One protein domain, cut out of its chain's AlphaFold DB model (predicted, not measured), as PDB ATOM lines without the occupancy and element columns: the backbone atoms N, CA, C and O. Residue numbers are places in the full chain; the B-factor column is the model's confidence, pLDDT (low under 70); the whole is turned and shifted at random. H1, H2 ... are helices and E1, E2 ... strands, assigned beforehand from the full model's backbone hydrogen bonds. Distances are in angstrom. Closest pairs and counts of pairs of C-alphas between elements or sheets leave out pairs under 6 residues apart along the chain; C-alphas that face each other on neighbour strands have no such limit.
ATOM      1  N   SER A  20     -24.936  56.501 -27.412       92.31
ATOM      2  CA  SER A  20     -24.285  55.232 -27.086       92.31
ATOM      3  C   SER A  20     -24.011  55.159 -25.586       92.31
ATOM      4  O   SER A  20     -23.765  56.186 -24.952       92.31
ATOM      5  N   THR A  21     -23.998  53.948 -25.036       94.38
ATOM      6  CA  THR A  21     -23.696  53.705 -23.621       94.38
ATOM      7  C   THR A  21     -22.502  52.771 -23.496       94.38
ATOM      8  O   THR A  21     -22.501  51.684 -24.067       94.38
ATOM      9  N   THR A  22     -21.483  53.176 -22.741       94.56
ATOM     10  CA  THR A  22     -20.363  52.296 -22.386       94.56
ATOM     11  C   THR A  22     -20.761  51.436 -21.184       94.56
ATOM     12  O   THR A  22     -21.231  51.990 -20.185       94.56
ATOM     13  N   PRO A  23     -20.587  50.105 -21.237       94.50
ATOM     14  CA  PRO A  23     -20.835  49.238 -20.093       94.50
ATOM     15  C   PRO A  23     -19.934  49.597 -18.908       94.50
ATOM     16  O   PRO A  23     -18.739  49.834 -19.065       94.50
ATOM     17  N   THR A  24     -20.495  49.606 -17.700       94.25
ATOM     18  CA  THR A  24     -19.761  49.967 -16.473       94.25
ATOM     19  C   THR A  24     -19.077  48.779 -15.800       94.25
ATOM     20  O   THR A  24     -18.246  48.961 -14.914       94.25
ATOM     21  N   SER A  25     -19.448  47.554 -16.172       96.00
ATOM     22  CA  SER A  25     -18.834  46.323 -15.679       96.00
ATOM     23  C   SER A  25     -18.949  45.210 -16.715       96.00
ATOM     24  O   SER A  25     -19.773  45.265 -17.629       96.00
ATOM     25  N   ARG A  26     -18.137  44.164 -16.546       94.12
ATOM     26  CA  ARG A  26     -18.178  42.970 -17.397       94.12
ATOM     27  C   ARG A  26     -19.532  42.255 -17.340       94.12
ATOM     28  O   ARG A  26     -19.974  41.744 -18.362       94.12
ATOM     29  N   ASP A  27     -20.175  42.266 -16.174       94.06
ATOM     30  CA  ASP A  27     -21.461  41.600 -15.929       94.06
ATOM     31  C   ASP A  27     -22.642  42.314 -16.598       94.06
ATOM     32  O   ASP A  27     -23.679  41.702 -16.834       94.06
ATOM     33  N   ALA A  28     -22.488  43.599 -16.937       93.69
ATOM     34  CA  ALA A  28     -23.479  44.359 -17.698       93.69
ATOM     35  C   ALA A  28     -23.473  44.021 -19.202       93.69
ATOM     36  O   ALA A  28     -24.280  44.556 -19.957       93.69
ATOM     37  N   VAL A  29     -22.546  43.171 -19.652       95.81
ATOM     38  CA  VAL A  29     -22.394  42.782 -21.054       95.81
ATOM     39  C   VAL A  29     -22.805  41.314 -21.211       95.81
ATOM     40  O   VAL A  29     -22.234  40.458 -20.530       95.81
ATOM     41  N   PRO A  30     -23.742  40.981 -22.120       94.38
ATOM     42  CA  PRO A  30     -24.151  39.600 -22.356       94.38
ATOM     43  C   PRO A  30     -22.962  38.688 -22.678       94.38
ATOM     44  O   PRO A  30     -22.076  39.058 -23.449       94.38
ATOM     45  N   ALA A  31     -22.966  37.459 -22.153       93.62
ATOM     46  CA  ALA A  31     -21.884  36.492 -22.377       93.62
ATOM     47  C   ALA A  31     -21.596  36.251 -23.873       93.62
ATOM     48  O   ALA A  31     -20.436  36.196 -24.279       93.62
ATOM     49  N   ALA A  32     -22.647  36.232 -24.700       93.06
ATOM     50  CA  ALA A  32     -22.549  36.088 -26.151       93.06
ATOM     51  C   ALA A  32     -21.698  37.181 -26.825       93.06
ATOM     52  O   ALA A  32     -21.151  36.950 -27.898       93.06
ATOM     53  N   VAL A  33     -21.552  38.364 -26.218       97.00
ATOM     54  CA  VAL A  33     -20.653  39.410 -26.730       97.00
ATOM     55  C   VAL A  33     -19.196  39.022 -26.500       97.00
ATOM     56  O   VAL A  33     -18.386  39.084 -27.423       97.00
ATOM     57  N   TRP A  34     -18.865  38.573 -25.287       96.38
ATOM     58  CA  TRP A  34     -17.499  38.201 -24.908       96.38
ATOM     59  C   TRP A  34     -16.956  37.006 -25.688       96.38
ATOM     60  O   TRP A  34     -15.756  36.930 -25.926       96.38
ATOM     61  N   GLU A  35     -17.830  36.103 -26.122       95.31
ATOM     62  CA  GLU A  35     -17.468  34.970 -26.977       95.31
ATOM     63  C   GLU A  35     -17.111  35.386 -28.415       95.31
ATOM     64  O   GLU A  35     -16.563  34.584 -29.172       95.31
ATOM     65  N   ARG A  36     -17.434  36.625 -28.816       96.44
ATOM     66  CA  ARG A  36     -17.360  37.098 -30.212       96.44
ATOM     67  C   ARG A  36     -16.394  38.232 -30.467       96.44
ATOM     68  O   ARG A  36     -16.101  38.529 -31.626       96.44
ATOM     69  N   VAL A  37     -15.886  38.845 -29.413       97.12
ATOM     70  CA  VAL A  37     -14.821  39.840 -29.499       97.12
ATOM     71  C   VAL A  37     -13.463  39.176 -29.258       97.12
ATOM     72  O   VAL A  37     -13.396  38.102 -28.655       97.12
ATOM     73  N   PRO A  38     -12.355  39.776 -29.722       96.56
ATOM     74  CA  PRO A  38     -11.022  39.343 -29.321       96.56
ATOM     75  C   PRO A  38     -10.900  39.233 -27.795       96.56
ATOM     76  O   PRO A  38     -11.359  40.103 -27.059       96.56
ATOM     77  N   ALA A  39     -10.226  38.191 -27.306       94.50
ATOM     78  CA  ALA A  39     -10.089  37.947 -25.865       94.50
ATOM     79  C   ALA A  39      -9.397  39.098 -25.108       94.50
ATOM     80  O   ALA A  39      -9.564  39.235 -23.899       94.50
ATOM     81  N   SER A  40      -8.619  39.917 -25.818       94.75
ATOM     82  CA  SER A  40      -7.917  41.086 -25.290       94.75
ATOM     83  C   SER A  40      -8.724  42.386 -25.351       94.75
ATOM     84  O   SER A  40      -8.173  43.424 -25.002       94.75
ATOM     85  N   THR A  41      -9.972  42.372 -25.833       96.50
ATOM     86  CA  THR A  41     -10.802  43.581 -25.910       96.50
ATOM     87  C   THR A  41     -11.123  44.086 -24.497       96.50
ATOM     88  O   THR A  41     -11.751  43.353 -23.723       96.50
ATOM     89  N   PRO A  42     -10.699  45.309 -24.132       96.44
ATOM     90  CA  PRO A  42     -11.014  45.903 -22.839       96.44
ATOM     91  C   PRO A  42     -12.483  46.350 -22.785       96.44
ATOM     92  O   PRO A  42     -13.137  46.533 -23.811       96.44
ATOM     93  N   LEU A  43     -13.020  46.524 -21.575       97.19
ATOM     94  CA  LEU A  43     -14.427  46.887 -21.371       97.19
ATOM     95  C   LEU A  43     -14.760  48.265 -21.961       97.19
ATOM     96  O   LEU A  43     -15.844  48.469 -22.497       97.19
ATOM     97  N   GLU A  44     -13.813  49.193 -21.890       96.56
ATOM     98  CA  GLU A  44     -13.934  50.571 -22.368       96.56
ATOM     99  C   GLU A  44     -14.018  50.650 -23.901       96.56
ATOM    100  O   GLU A  44     -14.463  51.652 -24.459       96.56
ATOM    101  N   GLU A  45     -13.619  49.576 -24.584       97.50
ATOM    102  CA  GLU A  45     -13.726  49.405 -26.031       97.50
ATOM    103  C   GLU A  45     -14.982  48.633 -26.437       97.50
ATOM    104  O   GLU A  45     -15.076  48.148 -27.564       97.50
ATOM    105  N   LEU A  46     -15.960  48.536 -25.536       97.94
ATOM    106  CA  LEU A  46     -17.314  48.093 -25.823       97.94
ATOM    107  C   LEU A  46     -18.293  49.246 -25.627       97.94
ATOM    108  O   LEU A  46     -18.179  50.053 -24.705       97.94
ATOM    109  N   LEU A  47     -19.308  49.291 -26.481       97.56
ATOM    110  CA  LEU A  47     -20.461  50.159 -26.294       97.56
ATOM    111  C   LEU A  47     -21.731  49.465 -26.757       97.56
ATOM    112  O   LEU A  47     -21.703  48.604 -27.635       97.56
ATOM    113  N   GLN A  48     -22.850  49.878 -26.184       97.25
ATOM    114  CA  GLN A  48     -24.158  49.655 -26.760       97.25
ATOM    115  C   GLN A  48     -24.533  50.887 -27.579       97.25
ATOM    116  O   GLN A  48     -24.543  52.007 -27.063       97.25
ATOM    117  N   GLY A  49     -24.773  50.687 -28.869       95.62
ATOM    118  CA  GLY A  49     -25.125  51.758 -29.787       95.62
ATOM    119  C   GLY A  49     -26.556  52.262 -29.574       95.62
ATOM    120  O   GLY A  49     -27.348  51.626 -28.876       95.62
ATOM    121  N   PRO A  50     -26.935  53.369 -30.236       93.31
ATOM    122  CA  PRO A  50     -28.307  53.889 -30.214       93.31
ATOM    123  C   PRO A  50     -29.329  52.910 -30.803       93.31
ATOM    124  O   PRO A  50     -30.531  53.040 -30.598       93.31
ATOM    125  N   ASP A  51     -28.843  51.934 -31.565       92.62
ATOM    126  CA  ASP A  51     -29.616  50.843 -32.131       92.62
ATOM    127  C   ASP A  51     -29.880  49.715 -31.110       92.62
ATOM    128  O   ASP A  51     -30.587  48.756 -31.420       92.62
ATOM    129  N   GLY A  52     -29.348  49.826 -29.890       94.31
ATOM    130  CA  GLY A  52     -29.488  48.839 -28.821       94.31
ATOM    131  C   GLY A  52     -28.561  47.632 -28.973       94.31
ATOM    132  O   GLY A  52     -28.685  46.675 -28.209       94.31
ATOM    133  N   CYS A  53     -27.633  47.651 -29.933       96.69
ATOM    134  CA  CYS A  53     -26.735  46.530 -30.200       96.69
ATOM    135  C   CYS A  53     -25.313  46.816 -29.740       96.69
ATOM    136  O   CYS A  53     -24.906  47.971 -29.621       96.69
ATOM    137  N   PHE A  54     -24.556  45.761 -29.459       97.88
ATOM    138  CA  PHE A  54     -23.187  45.881 -28.981       97.88
ATOM    139  C   PHE A  54     -22.210  46.085 -30.136       97.88
ATOM    140  O   PHE A  54     -22.289  45.438 -31.184       97.88
ATOM    141  N   TRP A  55     -21.253  46.972 -29.906       98.25
ATOM    142  CA  TRP A  55     -20.149  47.280 -30.799       98.25
ATOM    143  C   TRP A  55     -18.852  47.190 -30.015       98.25
ATOM    144  O   TRP A  55     -18.823  47.521 -28.829       98.25
ATOM    145  N   TYR A  56     -17.782  46.784 -30.689       98.12
ATOM    146  CA  TYR A  56     -16.442  46.831 -30.120       98.12
ATOM    147  C   TYR A  56     -15.485  47.593 -31.024       98.12
ATOM    148  O   TYR A  56     -15.667  47.642 -32.248       98.12
ATOM    149  N   LEU A  57     -14.473  48.204 -30.416       98.12
ATOM    150  CA  LEU A  57     -13.434  48.903 -31.146       98.12
ATOM    151  C   LEU A  57     -12.446  47.877 -31.701       98.12
ATOM    152  O   LEU A  57     -11.828  47.114 -30.959       98.12
ATOM    153  N   ARG A  58     -12.294  47.842 -33.024       97.25
ATOM    154  CA  ARG A  58     -11.222  47.081 -33.664       97.25
ATOM    155  C   ARG A  58     -10.056  47.975 -34.005       97.25
ATOM    156  O   ARG A  58     -10.219  48.949 -34.733       97.25
ATOM    157  N   HIS A  59      -8.876  47.535 -33.589       96.69
ATOM    158  CA  HIS A  59      -7.595  48.115 -33.969       96.69
ATOM    159  C   HIS A  59      -7.001  47.328 -35.134       96.69
ATOM    160  O   HIS A  59      -6.642  46.159 -34.991       96.69
ATOM    161  N   GLY A  60      -6.934  47.956 -36.303       94.25
ATOM    162  CA  GLY A  60      -6.285  47.426 -37.496       94.25
ATOM    163  C   GLY A  60      -5.061  48.255 -37.898       94.25
ATOM    164  O   GLY A  60      -4.857  49.357 -37.394       94.25
ATOM    165  N   PRO A  61      -4.246  47.761 -38.845       96.56
ATOM    166  CA  PRO A  61      -3.054  48.473 -39.313       96.56
ATOM    167  C   PRO A  61      -3.375  49.772 -40.066       96.56
ATOM    168  O   PRO A  61      -2.517  50.642 -40.174       96.56
ATOM    169  N   LEU A  62      -4.586  49.880 -40.620       97.25
ATOM    170  CA  LEU A  62      -5.025  51.022 -41.425       97.25
ATOM    171  C   LEU A  62      -6.051  51.896 -40.708       97.25
ATOM    172  O   LEU A  62      -6.124  53.092 -40.973       97.25
ATOM    173  N   GLU A  63      -6.857  51.307 -39.829       97.69
ATOM    174  CA  GLU A  63      -7.965  52.000 -39.191       97.69
ATOM    175  C   GLU A  63      -8.247  51.458 -37.795       97.69
ATOM    176  O   GLU A  63      -7.993  50.295 -37.481       97.69
ATOM    177  N   THR A  64      -8.811  52.335 -36.974       97.62
ATOM    178  CA  THR A  64      -9.441  51.993 -35.704       97.62
ATOM    179  C   THR A  64     -10.926  52.281 -35.856       97.62
ATOM    180  O   THR A  64     -11.305  53.426 -36.101       97.62
ATOM    181  N   VAL A  65     -11.757  51.242 -35.796       97.62
ATOM    182  CA  VAL A  65     -13.158  51.332 -36.224       97.62
ATOM    183  C   VAL A  65     -14.084  50.549 -35.302       97.62
ATOM    184  O   VAL A  65     -13.777  49.431 -34.887       97.62
ATOM    185  N   TRP A  66     -15.235  51.141 -34.993       97.50
ATOM    186  CA  TRP A  66     -16.320  50.461 -34.293       97.50
ATOM    187  C   TRP A  66     -16.991  49.463 -35.219       97.50
ATOM    188  O   TRP A  66     -17.416  49.810 -36.322       97.50
ATOM    189  N   VAL A  67     -17.120  48.223 -34.759       96.94
ATOM    190  CA  VAL A  67     -17.752  47.159 -35.539       96.94
ATOM    191  C   VAL A  67     -18.811  46.433 -34.730       96.94
ATOM    192  O   VAL A  67     -18.649  46.262 -33.518       96.94
ATOM    193  N   PRO A  68     -19.904  46.010 -35.384       97.00
ATOM    194  CA  PRO A  68     -20.997  45.375 -34.681       97.00
ATOM    195  C   PRO A  68     -20.557  43.992 -34.212       97.00
ATOM    196  O   PRO A  68     -19.947  43.224 -34.964       97.00
ATOM    197  N   VAL A  69     -20.904  43.666 -32.973       97.56
ATOM    198  CA  VAL A  69     -20.780  42.310 -32.449       97.56
ATOM    199  C   VAL A  69     -21.891  41.474 -33.072       97.56
ATOM    200  O   VAL A  69     -23.063  41.855 -33.035       97.56
ATOM    201  N   ARG A  70     -21.523  40.343 -33.671       95.38
ATOM    202  CA  ARG A  70     -22.450  39.451 -34.369       95.38
ATOM    203  C   ARG A  70     -22.338  38.027 -33.851       95.38
ATOM    204  O   ARG A  70     -21.245  37.573 -33.503       95.38
ATOM    205  N   ASP A  71     -23.464  37.329 -33.838       91.50
ATOM    206  CA  ASP A  71     -23.534  35.909 -33.517       91.50
ATOM    207  C   ASP A  71     -23.074  35.016 -34.694       91.50
ATOM    208  O   ASP A  71     -22.357  35.450 -35.598       91.50
ATOM    209  N   VAL A  72     -23.352  33.706 -34.629       91.00
ATOM    210  CA  VAL A  72     -22.848  32.706 -35.604       91.00
ATOM    211  C   VAL A  72     -23.608  32.815 -36.917       91.00
ATOM    212  O   VAL A  72     -23.068  32.471 -37.962       91.00
ATOM    213  N   GLU A  73     -24.827  33.337 -36.853       89.94
ATOM    214  CA  GLU A  73     -25.738  33.543 -37.969       89.94
ATOM    215  C   GLU A  73     -25.581  34.962 -38.541       89.94
ATOM    216  O   GLU A  73     -26.329  35.379 -39.418       89.94
ATOM    217  N   THR A  74     -24.556  35.699 -38.095       90.44
ATOM    218  CA  THR A  74     -24.241  37.083 -38.479       90.44
ATOM    219  C   THR A  74     -25.267  38.126 -38.019       90.44
ATOM    220  O   THR A  74     -25.236  39.271 -38.483       90.44
ATOM    221  N   ILE A  75     -26.120  37.774 -37.056       91.19
ATOM    222  CA  ILE A  75     -27.124  38.664 -36.471       91.19
ATOM    223  C   ILE A  75     -26.464  39.546 -35.398       91.19
ATOM    224  O   ILE A  75     -25.650  39.052 -34.612       91.19
ATOM    225  N   PRO A  76     -26.755  40.861 -35.350       94.69
ATOM    226  CA  PRO A  76     -26.250  41.737 -34.295       94.69
ATOM    227  C   PRO A  76     -26.705  41.284 -32.903       94.69
ATOM    228  O   PRO A  76     -27.883  41.006 -32.692       94.69
ATOM    229  N   VAL A  77     -25.781  41.272 -31.942       95.75
ATOM    230  CA  VAL A  77     -26.104  40.990 -30.536       95.75
ATOM    231  C   VAL A  77     -26.621  42.273 -29.881       95.75
ATOM    232  O   VAL A  77     -25.927  43.290 -29.897       95.75
ATOM    233  N   CYS A  78     -27.828  42.237 -29.313       95.31
ATOM    234  CA  CYS A  78     -28.522  43.414 -28.777       95.31
ATOM    235  C   CYS A  78     -29.152  43.138 -27.406       95.31
ATOM    236  O   CYS A  78     -29.401  41.982 -27.063       95.31
ATOM    237  N   ASP A  79     -29.413  44.203 -26.645       93.00
ATOM    238  CA  ASP A  79     -30.144  44.150 -25.374       93.00
ATOM    239  C   ASP A  79     -31.170  45.308 -25.286       93.00
ATOM    240  O   ASP A  79     -30.776  46.471 -25.187       93.00
ATOM    241  N   PRO A  80     -32.486  45.047 -25.377       92.12
ATOM    242  CA  PRO A  80     -33.097  43.724 -25.472       92.12
ATOM    243  C   PRO A  80     -32.744  42.998 -26.787       92.12
ATOM    244  O   PRO A  80     -32.473  43.653 -27.802       92.12
ATOM    245  N   PRO A  81     -32.760  41.649 -26.802       88.56
ATOM    246  CA  PRO A  81     -32.539  40.872 -28.019       88.56
ATOM    247  C   PRO A  81     -33.542  41.237 -29.115       88.56
ATOM    248  O   PRO A  81     -34.733  41.421 -28.849       88.56
ATOM    249  N   ARG A  82     -33.075  41.318 -30.366       84.62
ATOM    250  CA  ARG A  82     -33.959  41.499 -31.525       84.62
ATOM    251  C   ARG A  82     -34.519  40.150 -32.002       84.62
ATOM    252  O   ARG A  82     -33.814  39.149 -31.880       84.62
ATOM    253  N   PRO A  83     -35.737  40.116 -32.581       82.06
ATOM    254  CA  PRO A  83     -36.260  38.922 -33.246       82.06
ATOM    255  C   PRO A  83     -35.347  38.517 -34.401       82.06
ATOM    256  O   PRO A  83     -34.857  39.392 -35.128       82.06
ATOM    257  N   ARG A  84     -35.129  37.214 -34.593       79.38
ATOM    258  CA  ARG A  84     -34.407  36.751 -35.780       79.38
ATOM    259  C   ARG A  84     -35.321  36.825 -37.004       79.38
ATOM    260  O   ARG A  84     -36.541  36.774 -36.847       79.38
ATOM    261  N   PRO A  85     -34.766  36.968 -38.221       77.56
ATOM    262  CA  PRO A  85     -35.573  37.047 -39.437       77.56
ATOM    263  C   PRO A  85     -36.541  35.872 -39.619       77.56
ATOM    264  O   PRO A  85     -37.616  36.068 -40.170       77.56
ATOM    265  N   GLU A  86     -36.171  34.673 -39.163       79.06
ATOM    266  CA  GLU A  86     -37.018  33.476 -39.208       79.06
ATOM    267  C   GLU A  86     -38.115  33.418 -38.133       79.06
ATOM    268  O   GLU A  86     -39.028  32.602 -38.246       79.06
ATOM    269  N   ASP A  87     -38.028  34.258 -37.096       77.75
ATOM    270  CA  ASP A  87     -39.000  34.308 -35.999       77.75
ATOM    271  C   ASP A  87     -40.195  35.244 -36.319       77.75
ATOM    272  O   ASP A  87     -41.099  35.383 -35.490       77.75
ATOM    273  N   VAL A  88     -40.194  35.908 -37.489       71.12
ATOM    274  CA  VAL A  88     -41.186  36.915 -37.929       71.12
ATOM    275  C   VAL A  88     -42.038  36.414 -39.092       71.12
ATOM    276  O   VAL A  88     -41.474  35.847 -40.054       71.12
TER     277      VAL A  88
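Overview. This is residues 20 to 88 of the 88 residues of an uncharacterized protein of Rhodobacteraceae bacterium W635 (UniProt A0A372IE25). With little regular structure, the domain is a small sheet of three strands in a meander, each strand the antiparallel neighbour of the one before, order E1 - E2 - E3; one short helix, H1, grazes it, and residues 69 to 88 form a long tail with no named element. The printed part has 69 residues, 18 of them in named elements, H1 E1 E2 E3 along the chain, class mixed. It is compact, radius of gyration of the C-alphas 12.2 A, spanning 39 by 27 by 22 A.

Along the chain. E2, residues 54 to 59, is 16.5 A long. E3, residues 64 to 68, is 13.4 A long and ends at C-alpha 68 (-20.997, 45.375, -34.681). E1 is residues 46 to 48. H1, residues 31 to 34, begins at C-alpha 31 (-21.884, 36.492, -22.377).

Arrangement. E1 and E2 form a hairpin at 148 degrees, with N 55 and O 47 2.8 A apart. E2 and E3 form another at 152 degrees, with N 58 and O 65 2.9 A apart. H1 is on the sheet but only grazes it, with residues 33 to 34; the closest C-alphas of H1 and E2, Val 33 and Phe 54, are 7.3 A apart. H1 is too short for an O i to N i+4 pair.

Size, cuts and confidence. The C-alphas farthest apart, Pro 61 and Val 88, are 39.9 A apart. H1 to E1 is a long link. The printed part has no cut, and no printed residue is under 70.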